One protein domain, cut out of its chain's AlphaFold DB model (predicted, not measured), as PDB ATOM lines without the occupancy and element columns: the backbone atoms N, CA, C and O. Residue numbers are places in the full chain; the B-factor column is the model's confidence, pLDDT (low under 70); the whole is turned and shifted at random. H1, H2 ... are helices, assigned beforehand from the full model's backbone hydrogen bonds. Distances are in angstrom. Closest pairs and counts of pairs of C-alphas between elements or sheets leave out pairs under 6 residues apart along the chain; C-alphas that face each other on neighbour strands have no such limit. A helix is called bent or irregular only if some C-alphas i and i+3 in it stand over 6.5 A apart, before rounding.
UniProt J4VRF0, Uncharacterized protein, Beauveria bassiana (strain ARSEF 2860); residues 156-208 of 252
ATOM      1  N   SER A 156       3.766  -2.142 -10.237       85.94
ATOM      2  CA  SER A 156       4.850  -3.115 -10.401       85.94
ATOM      3  C   SER A 156       5.681  -3.333  -9.132       85.94
ATOM      4  O   SER A 156       6.026  -4.476  -8.836       85.94
ATOM      5  N   ASP A 157       5.977  -2.276  -8.373       88.31
ATOM      6  CA  ASP A 157       6.726  -2.375  -7.114       88.31
ATOM      7  C   ASP A 157       5.880  -3.063  -6.036       88.31
ATOM      8  O   ASP A 157       6.372  -3.934  -5.321       88.31
ATOM      9  N   LEU A 158       4.580  -2.751  -5.975       90.31
ATOM     10  CA  LEU A 158       3.646  -3.438  -5.082       90.31
ATOM     11  C   LEU A 158       3.545  -4.934  -5.425       90.31
ATOM     12  O   LEU A 158       3.630  -5.776  -4.534       90.31
ATOM     13  N   PHE A 159       3.435  -5.284  -6.711       89.00
ATOM     14  CA  PHE A 159       3.434  -6.680  -7.153       89.00
ATOM     15  C   PHE A 159       4.741  -7.404  -6.814       89.00
ATOM     16  O   PHE A 159       4.704  -8.586  -6.468       89.00
ATOM     17  N   ALA A 160       5.889  -6.726  -6.897       89.25
ATOM     18  CA  ALA A 160       7.171  -7.301  -6.501       89.25
ATOM     19  C   ALA A 160       7.197  -7.628  -4.999       89.25
ATOM     20  O   ALA A 160       7.549  -8.750  -4.634       89.25
ATOM     21  N   ILE A 161       6.731  -6.702  -4.154       91.81
ATOM     22  CA  ILE A 161       6.632  -6.902  -2.701       91.81
ATOM     23  C   ILE A 161       5.693  -8.070  -2.376       91.81
ATOM     24  O   ILE A 161       6.044  -8.952  -1.596       91.81
ATOM     25  N   VAL A 162       4.515  -8.134  -3.006       91.88
ATOM     26  CA  VAL A 162       3.558  -9.232  -2.780       91.88
ATOM     27  C   VAL A 162       4.163 -10.583  -3.173       91.88
ATOM     28  O   VAL A 162       4.025 -11.552  -2.427       91.88
ATOM     29  N   LYS A 163       4.880 -10.663  -4.301       91.94
ATOM     30  CA  LYS A 163       5.563 -11.899  -4.719       91.94
ATOM     31  C   LYS A 163       6.606 -12.353  -3.698       91.94
ATOM     32  O   LYS A 163       6.677 -13.548  -3.415       91.94
ATOM     33  N   GLU A 164       7.372 -11.422  -3.135       93.94
ATOM     34  CA  GLU A 164       8.369 -11.713  -2.101       93.94
ATOM     35  C   GLU A 164       7.711 -12.227  -0.810       93.94
ATOM     36  O   GLU A 164       8.107 -13.271  -0.292       93.94
ATOM     37  N   VAL A 165       6.633 -11.583  -0.350       92.06
ATOM     38  CA  VAL A 165       5.875 -12.017   0.839       92.06
ATOM     39  C   VAL A 165       5.276 -13.414   0.649       92.06
ATOM     40  O   VAL A 165       5.382 -14.261   1.537       92.06
ATOM     41  N   VAL A 166       4.687 -13.700  -0.518       93.06
ATOM     42  CA  VAL A 166       4.138 -15.032  -0.833       93.06
ATOM     43  C   VAL A 166       5.242 -16.090  -0.862       93.06
ATOM     44  O   VAL A 166       5.047 -17.216  -0.389       93.06
ATOM     45  N   GLN A 167       6.414 -15.749  -1.394       94.06
ATOM     46  CA  GLN A 167       7.553 -16.657  -1.438       94.06
ATOM     47  C   GLN A 167       8.092 -16.964  -0.036       94.06
ATOM     48  O   GLN A 167       8.307 -18.135   0.291       94.06
ATOM     49  N   GLU A 168       8.259 -15.947   0.809       92.31
ATOM     50  CA  GLU A 168       8.675 -16.127   2.201       92.31
ATOM     51  C   GLU A 168       7.636 -16.919   3.003       92.31
ATOM     52  O   GLU A 168       7.998 -17.817   3.763       92.31
ATOM     53  N   PHE A 169       6.338 -16.719   2.755       91.50
ATOM     54  CA  PHE A 169       5.295 -17.545   3.366       91.50
ATOM     55  C   PHE A 169       5.413 -19.025   2.971       91.50
ATOM     56  O   PHE A 169       5.323 -19.908   3.828       91.50
ATOM     57  N   ARG A 170       5.676 -19.330   1.692       92.25
ATOM     58  CA  ARG A 170       5.915 -20.719   1.251       92.25
ATOM     59  C   ARG A 170       7.142 -21.324   1.925       92.25
ATOM     60  O   ARG A 170       7.102 -22.491   2.322       92.25
ATOM     61  N   ARG A 171       8.217 -20.546   2.068       93.31
ATOM     62  CA  ARG A 171       9.432 -20.974   2.769       93.31
ATOM     63  C   ARG A 171       9.143 -21.267   4.238       93.31
ATOM     64  O   ARG A 171       9.487 -22.343   4.718       93.31
ATOM     65  N   PHE A 172       8.421 -20.377   4.911       91.12
ATOM     66  CA  PHE A 172       7.982 -20.566   6.289       91.12
ATOM     67  C   PHE A 172       7.146 -21.844   6.459       91.12
ATOM     68  O   PHE A 172       7.426 -22.646   7.345       91.12
ATOM     69  N   GLN A 173       6.188 -22.112   5.566       89.44
ATOM     70  CA  GLN A 173       5.390 -23.347   5.590       89.44
ATOM     71  C   GLN A 173       6.240 -24.619   5.439       89.44
ATOM     72  O   GLN A 173       5.953 -25.658   6.041       89.44
ATOM     73  N   GLN A 174       7.298 -24.577   4.626       93.19
ATOM     74  CA  GLN A 174       8.245 -25.689   4.517       93.19
ATOM     75  C   GLN A 174       9.060 -25.859   5.800       93.19
ATOM     76  O   GLN A 174       9.207 -26.986   6.273       93.19
ATOM     77  N   GLU A 175       9.524 -24.759   6.391       90.25
ATOM     78  CA  GLU A 175      10.259 -24.765   7.656       90.25
ATOM     79  C   GLU A 175       9.393 -25.326   8.796       90.25
ATOM     80  O   GLU A 175       9.841 -26.191   9.538       90.25
ATOM     81  N   VAL A 176       8.117 -24.934   8.889       87.44
ATOM     82  CA  VAL A 176       7.165 -25.479   9.875       87.44
ATOM     83  C   VAL A 176       6.988 -26.985   9.696       87.44
ATOM     84  O   VAL A 176       7.054 -27.731  10.673       87.44
ATOM     85  N   ARG A 177       6.816 -27.470   8.459       88.81
ATOM     86  CA  ARG A 177       6.726 -28.916   8.188       88.81
ATOM     87  C   ARG A 177       8.005 -29.648   8.577       88.81
ATOM     88  O   ARG A 177       7.937 -30.728   9.161       88.81
ATOM     89  N   ARG A 178       9.159 -29.048   8.294       89.75
ATOM     90  CA  ARG A 178      10.459 -29.578   8.692       89.75
ATOM     91  C   ARG A 178      10.585 -29.645  10.214       89.75
ATOM     92  O   ARG A 178      10.939 -30.696  10.735       89.75
ATOM     93  N   PHE A 179      10.204 -28.592  10.932       86.12
ATOM     94  CA  PHE A 179      10.193 -28.579  12.395       86.12
ATOM     95  C   PHE A 179       9.222 -29.594  12.992       86.12
ATOM     96  O   PHE A 179       9.539 -30.197  14.009       86.12
ATOM     97  N   GLN A 180       8.068 -29.844  12.372       84.81
ATOM     98  CA  GLN A 180       7.162 -30.899  12.831       84.81
ATOM     99  C   GLN A 180       7.782 -32.295  12.700       84.81
ATOM    100  O   GLN A 180       7.616 -33.134  13.589       84.81
ATOM    101  N   GLN A 181       8.499 -32.549  11.603       86.44
ATOM    102  CA  GLN A 181       9.181 -33.823  11.371       86.44
ATOM    103  C   GLN A 181      10.374 -33.995  12.317       86.44
ATOM    104  O   GLN A 181      10.464 -35.004  13.010       86.44
ATOM    105  N   GLU A 182      11.238 -32.983  12.416       86.44
ATOM    106  CA  GLU A 182      12.412 -33.006  13.294       86.44
ATOM    107  C   GLU A 182      12.015 -32.993  14.783       86.44
ATOM    108  O   GLU A 182      12.626 -33.681  15.604       86.44
ATOM    109  N   GLY A 183      10.957 -32.261  15.139       81.81
ATOM    110  CA  GLY A 183      10.408 -32.180  16.491       81.81
ATOM    111  C   GLY A 183       9.886 -33.524  16.987       81.81
ATOM    112  O   GLY A 183      10.180 -33.902  18.118       81.81
ATOM    113  N   ARG A 184       9.218 -34.312  16.129       76.00
ATOM    114  CA  ARG A 184       8.819 -35.690  16.475       76.00
ATOM    115  C   ARG A 184       9.999 -36.575  16.864       76.00
ATOM    116  O   ARG A 184       9.825 -37.472  17.683       76.00
ATOM    117  N   GLU A 185      11.164 -36.353  16.270       76.94
ATOM    118  CA  GLU A 185      12.324 -37.223  16.461       76.94
ATOM    119  C   GLU A 185      13.232 -36.780  17.611       76.94
ATOM    120  O   GLU A 185      13.916 -37.619  18.195       76.94
ATOM    121  N   ARG A 186      13.271 -35.480  17.943       69.19
ATOM    122  CA  ARG A 186      14.340 -34.935  18.802       69.19
ATOM    123  C   ARG A 186      13.920 -34.327  20.131       69.19
ATOM    124  O   ARG A 186      14.768 -34.206  21.010       69.19
ATOM    125  N   SER A 187      12.668 -33.940  20.329       59.97
ATOM    126  CA  SER A 187      12.300 -33.207  21.547       59.97
ATOM    127  C   SER A 187      10.791 -33.134  21.657       59.97
ATOM    128  O   SER A 187      10.167 -32.802  20.663       59.97
ATOM    129  N   GLY A 188      10.209 -33.404  22.826       67.44
ATOM    130  CA  GLY A 188       8.761 -33.405  23.079       67.44
ATOM    131  C   GLY A 188       8.062 -32.054  22.888       67.44
ATOM    132  O   GLY A 188       7.471 -31.528  23.822       67.44
ATOM    133  N   TRP A 189       8.128 -31.485  21.688       70.12
ATOM    134  CA  TRP A 189       7.350 -30.333  21.276       70.12
ATOM    135  C   TRP A 189       5.905 -30.799  21.159       70.12
ATOM    136  O   TRP A 189       5.543 -31.534  20.240       70.12
ATOM    137  N   SER A 190       5.098 -30.409  22.142       74.94
ATOM    138  CA  SER A 190       3.653 -30.561  22.078       74.94
ATOM    139  C   SER A 190       3.106 -29.682  20.947       74.94
ATOM    140  O   SER A 190       3.747 -28.720  20.508       74.94
ATOM    141  N   GLY A 191       1.899 -29.995  20.466       76.50
ATOM    142  CA  GLY A 191       1.202 -29.154  19.485       76.50
ATOM    143  C   GLY A 191       1.060 -27.688  19.926       76.50
ATOM    144  O   GLY A 191       0.940 -26.808  19.080       76.50
ATOM    145  N   GLU A 192       1.164 -27.411  21.227       80.00
ATOM    146  CA  GLU A 192       1.103 -26.068  21.814       80.00
ATOM    147  C   GLU A 192       2.281 -25.190  21.373       80.00
ATOM    148  O   GLU A 192       2.079 -24.029  21.026       80.00
ATOM    149  N   ASN A 193       3.498 -25.739  21.281       81.44
ATOM    150  CA  ASN A 193       4.659 -24.964  20.827       81.44
ATOM    151  C   ASN A 193       4.531 -24.559  19.350       81.44
ATOM    152  O   ASN A 193       4.990 -23.491  18.948       81.44
ATOM    153  N   ILE A 194       3.886 -25.402  18.539       76.69
ATOM    154  CA  ILE A 194       3.611 -25.108  17.126       76.69
ATOM    155  C   ILE A 194       2.533 -24.022  17.013       76.69
ATOM    156  O   ILE A 194       2.665 -23.121  16.187       76.69
ATOM    157  N   ALA A 195       1.504 -24.071  17.864       80.75
ATOM    158  CA  ALA A 195       0.469 -23.042  17.914       80.75
ATOM    159  C   ALA A 195       1.050 -21.666  18.286       80.75
ATOM    160  O   ALA A 195       0.770 -20.684  17.602       80.75
ATOM    161  N   ILE A 196       1.949 -21.607  19.280       84.69
ATOM    162  CA  ILE A 196       2.640 -20.366  19.676       84.69
ATOM    163  C   ILE A 196       3.446 -19.777  18.508       84.69
ATOM    164  O   ILE A 196       3.407 -18.569  18.277       84.69
ATOM    165  N   LEU A 197       4.157 -20.611  17.740       81.44
ATOM    166  CA  LEU A 197       4.902 -20.150  16.562       81.44
ATOM    167  C   LEU A 197       3.980 -19.585  15.475       81.44
ATOM    168  O   LEU A 197       4.325 -18.598  14.826       81.44
ATOM    169  N   TYR A 198       2.808 -20.190  15.285       80.81
ATOM    170  CA  TYR A 198       1.829 -19.714  14.312       80.81
ATOM    171  C   TYR A 198       1.215 -18.369  14.728       80.81
ATOM    172  O   TYR A 198       1.063 -17.475  13.894       80.81
ATOM    173  N   ASP A 199       0.936 -18.181  16.017       84.88
ATOM    174  CA  ASP A 199       0.431 -16.909  16.543       84.88
ATOM    175  C   ASP A 199       1.489 -15.795  16.497       84.88
ATOM    176  O   ASP A 199       1.171 -14.665  16.123       84.88
ATOM    177  N   LEU A 200       2.764 -16.104  16.772       84.31
ATOM    178  CA  LEU A 200       3.873 -15.159  16.578       84.31
ATOM    179  C   LEU A 200       4.008 -14.725  15.113       84.31
ATOM    180  O   LEU A 200       4.269 -13.553  14.835       84.31
ATOM    181  N   PHE A 201       3.795 -15.646  14.172       82.94
ATOM    182  CA  PHE A 201       3.812 -15.329  12.747       82.94
ATOM    183  C   PHE A 201       2.642 -14.419  12.345       82.94
ATOM    184  O   PHE A 201       2.850 -13.418  11.660       82.94
ATOM    185  N   LYS A 202       1.420 -14.694  12.824       81.19
ATOM    186  CA  LYS A 202       0.261 -13.804  12.614       81.19
ATOM    187  C   LYS A 202       0.511 -12.399  13.149       81.19
ATOM    188  O   LYS A 202       0.204 -11.425  12.462       81.19
ATOM    189  N   LEU A 203       1.110 -12.302  14.336       86.00
ATOM    190  CA  LEU A 203       1.469 -11.024  14.939       86.00
ATOM    191  C   LEU A 203       2.470 -10.255  14.067       86.00
ATOM    192  O   LEU A 203       2.327  -9.047  13.895       86.00
ATOM    193  N   HIS A 204       3.446 -10.948  13.469       81.19
ATOM    194  CA  HIS A 204       4.403 -10.339  12.542       81.19
ATOM    195  C   HIS A 204       3.735  -9.796  11.269       81.19
ATOM    196  O   HIS A 204       4.146  -8.761  10.754       81.19
ATOM    197  N   LEU A 205       2.669 -10.450  10.801       80.19
ATOM    198  CA  LEU A 205       1.852  -9.976   9.682       80.19
ATOM    199  C   LEU A 205       0.868  -8.856  10.066       80.19
ATOM    200  O   LEU A 205       0.096  -8.410   9.221       80.19
ATOM    201  N   GLY A 206       0.856  -8.409  11.327       86.44
ATOM    202  CA  GLY A 206      -0.096  -7.411  11.816       86.44
ATOM    203  C   GLY A 206      -1.535  -7.926  11.900       86.44
ATOM    204  O   GLY A 206      -2.458  -7.130  12.068       86.44
ATOM    205  N   VAL A 207      -1.746  -9.243  11.800       80.31
ATOM    206  CA  VAL A 207      -3.059  -9.854  12.004       80.31
ATOM    207  C   VAL A 207      -3.308  -9.889  13.513       80.31
ATOM    208  O   VAL A 207      -2.563 -10.566  14.230       80.31
ATOM    209  N   PRO A 208      -4.317  -9.165  14.033       70.56
ATOM    210  CA  PRO A 208      -4.593  -9.167  15.458       70.56
ATOM    211  C   PRO A 208      -4.955 -10.592  15.898       70.56
ATOM    212  O   PRO A 208      -5.699 -11.280  15.189       70.56
TER     213      PRO A 208
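Overview. This is residues 156 to 208 of the 252 residues of an uncharacterized protein of Beauveria bassiana (strain ARSEF 2860) (UniProt J4VRF0). A long straight helix, H1, is followed by a tight turn and a shorter helix, H2, that folds back beside the later part of H1, so the two together look like a flat, open hook with unequal arms. The two arms are near each other without touching closely, their closest C-alphas 8.0 A apart, and residues 156 to 164 of H1 stick out beyond the rest. The printed part has 53 residues with two named helices, H1 then H2, and no named strand; the class is all helix. It is loose, with a radius of gyration of the C-alphas of 13.9 A, and spans 45 by 23 by 8 A.

Along the chain. H1 holds residues 156 to 186 and measures 44.2 A from first to last C-alpha. It begins with C-alpha 156 at (4.850, -3.115, -10.401) and ends with C-alpha 186 at (14.340, -34.935, 18.802). H2 holds residues 191 to 204 and measures 20.3 A, ending with C-alpha 204 at (4.403, -10.339, 12.542). Neither helix is bent.

Arrangement. A tight link of 4 residues joins H1 to H2. The two helices are near each other, with 9 pairs of C-alphas within 10 A; their closest C-alphas are 8.0 A apart. Along y, the N-to-C direction has a component of -0.79 in H1 and 0.91 in H2. In H2 every O i to N i+4 pair is within hydrogen-bond range; in H1 26 of 27 are.

Size, cuts and confidence. The two C-alphas farthest apart are those of Ser 156 and Gly 188, at 45.3 A. Residues 156 to 164, which belong to H1, stand free; the body without them spans 31 by 22 by 9 A. The printed part has no cut and no long link. The mean pLDDT of the printed part is 84.4, and residues 186 to 188 are under 70.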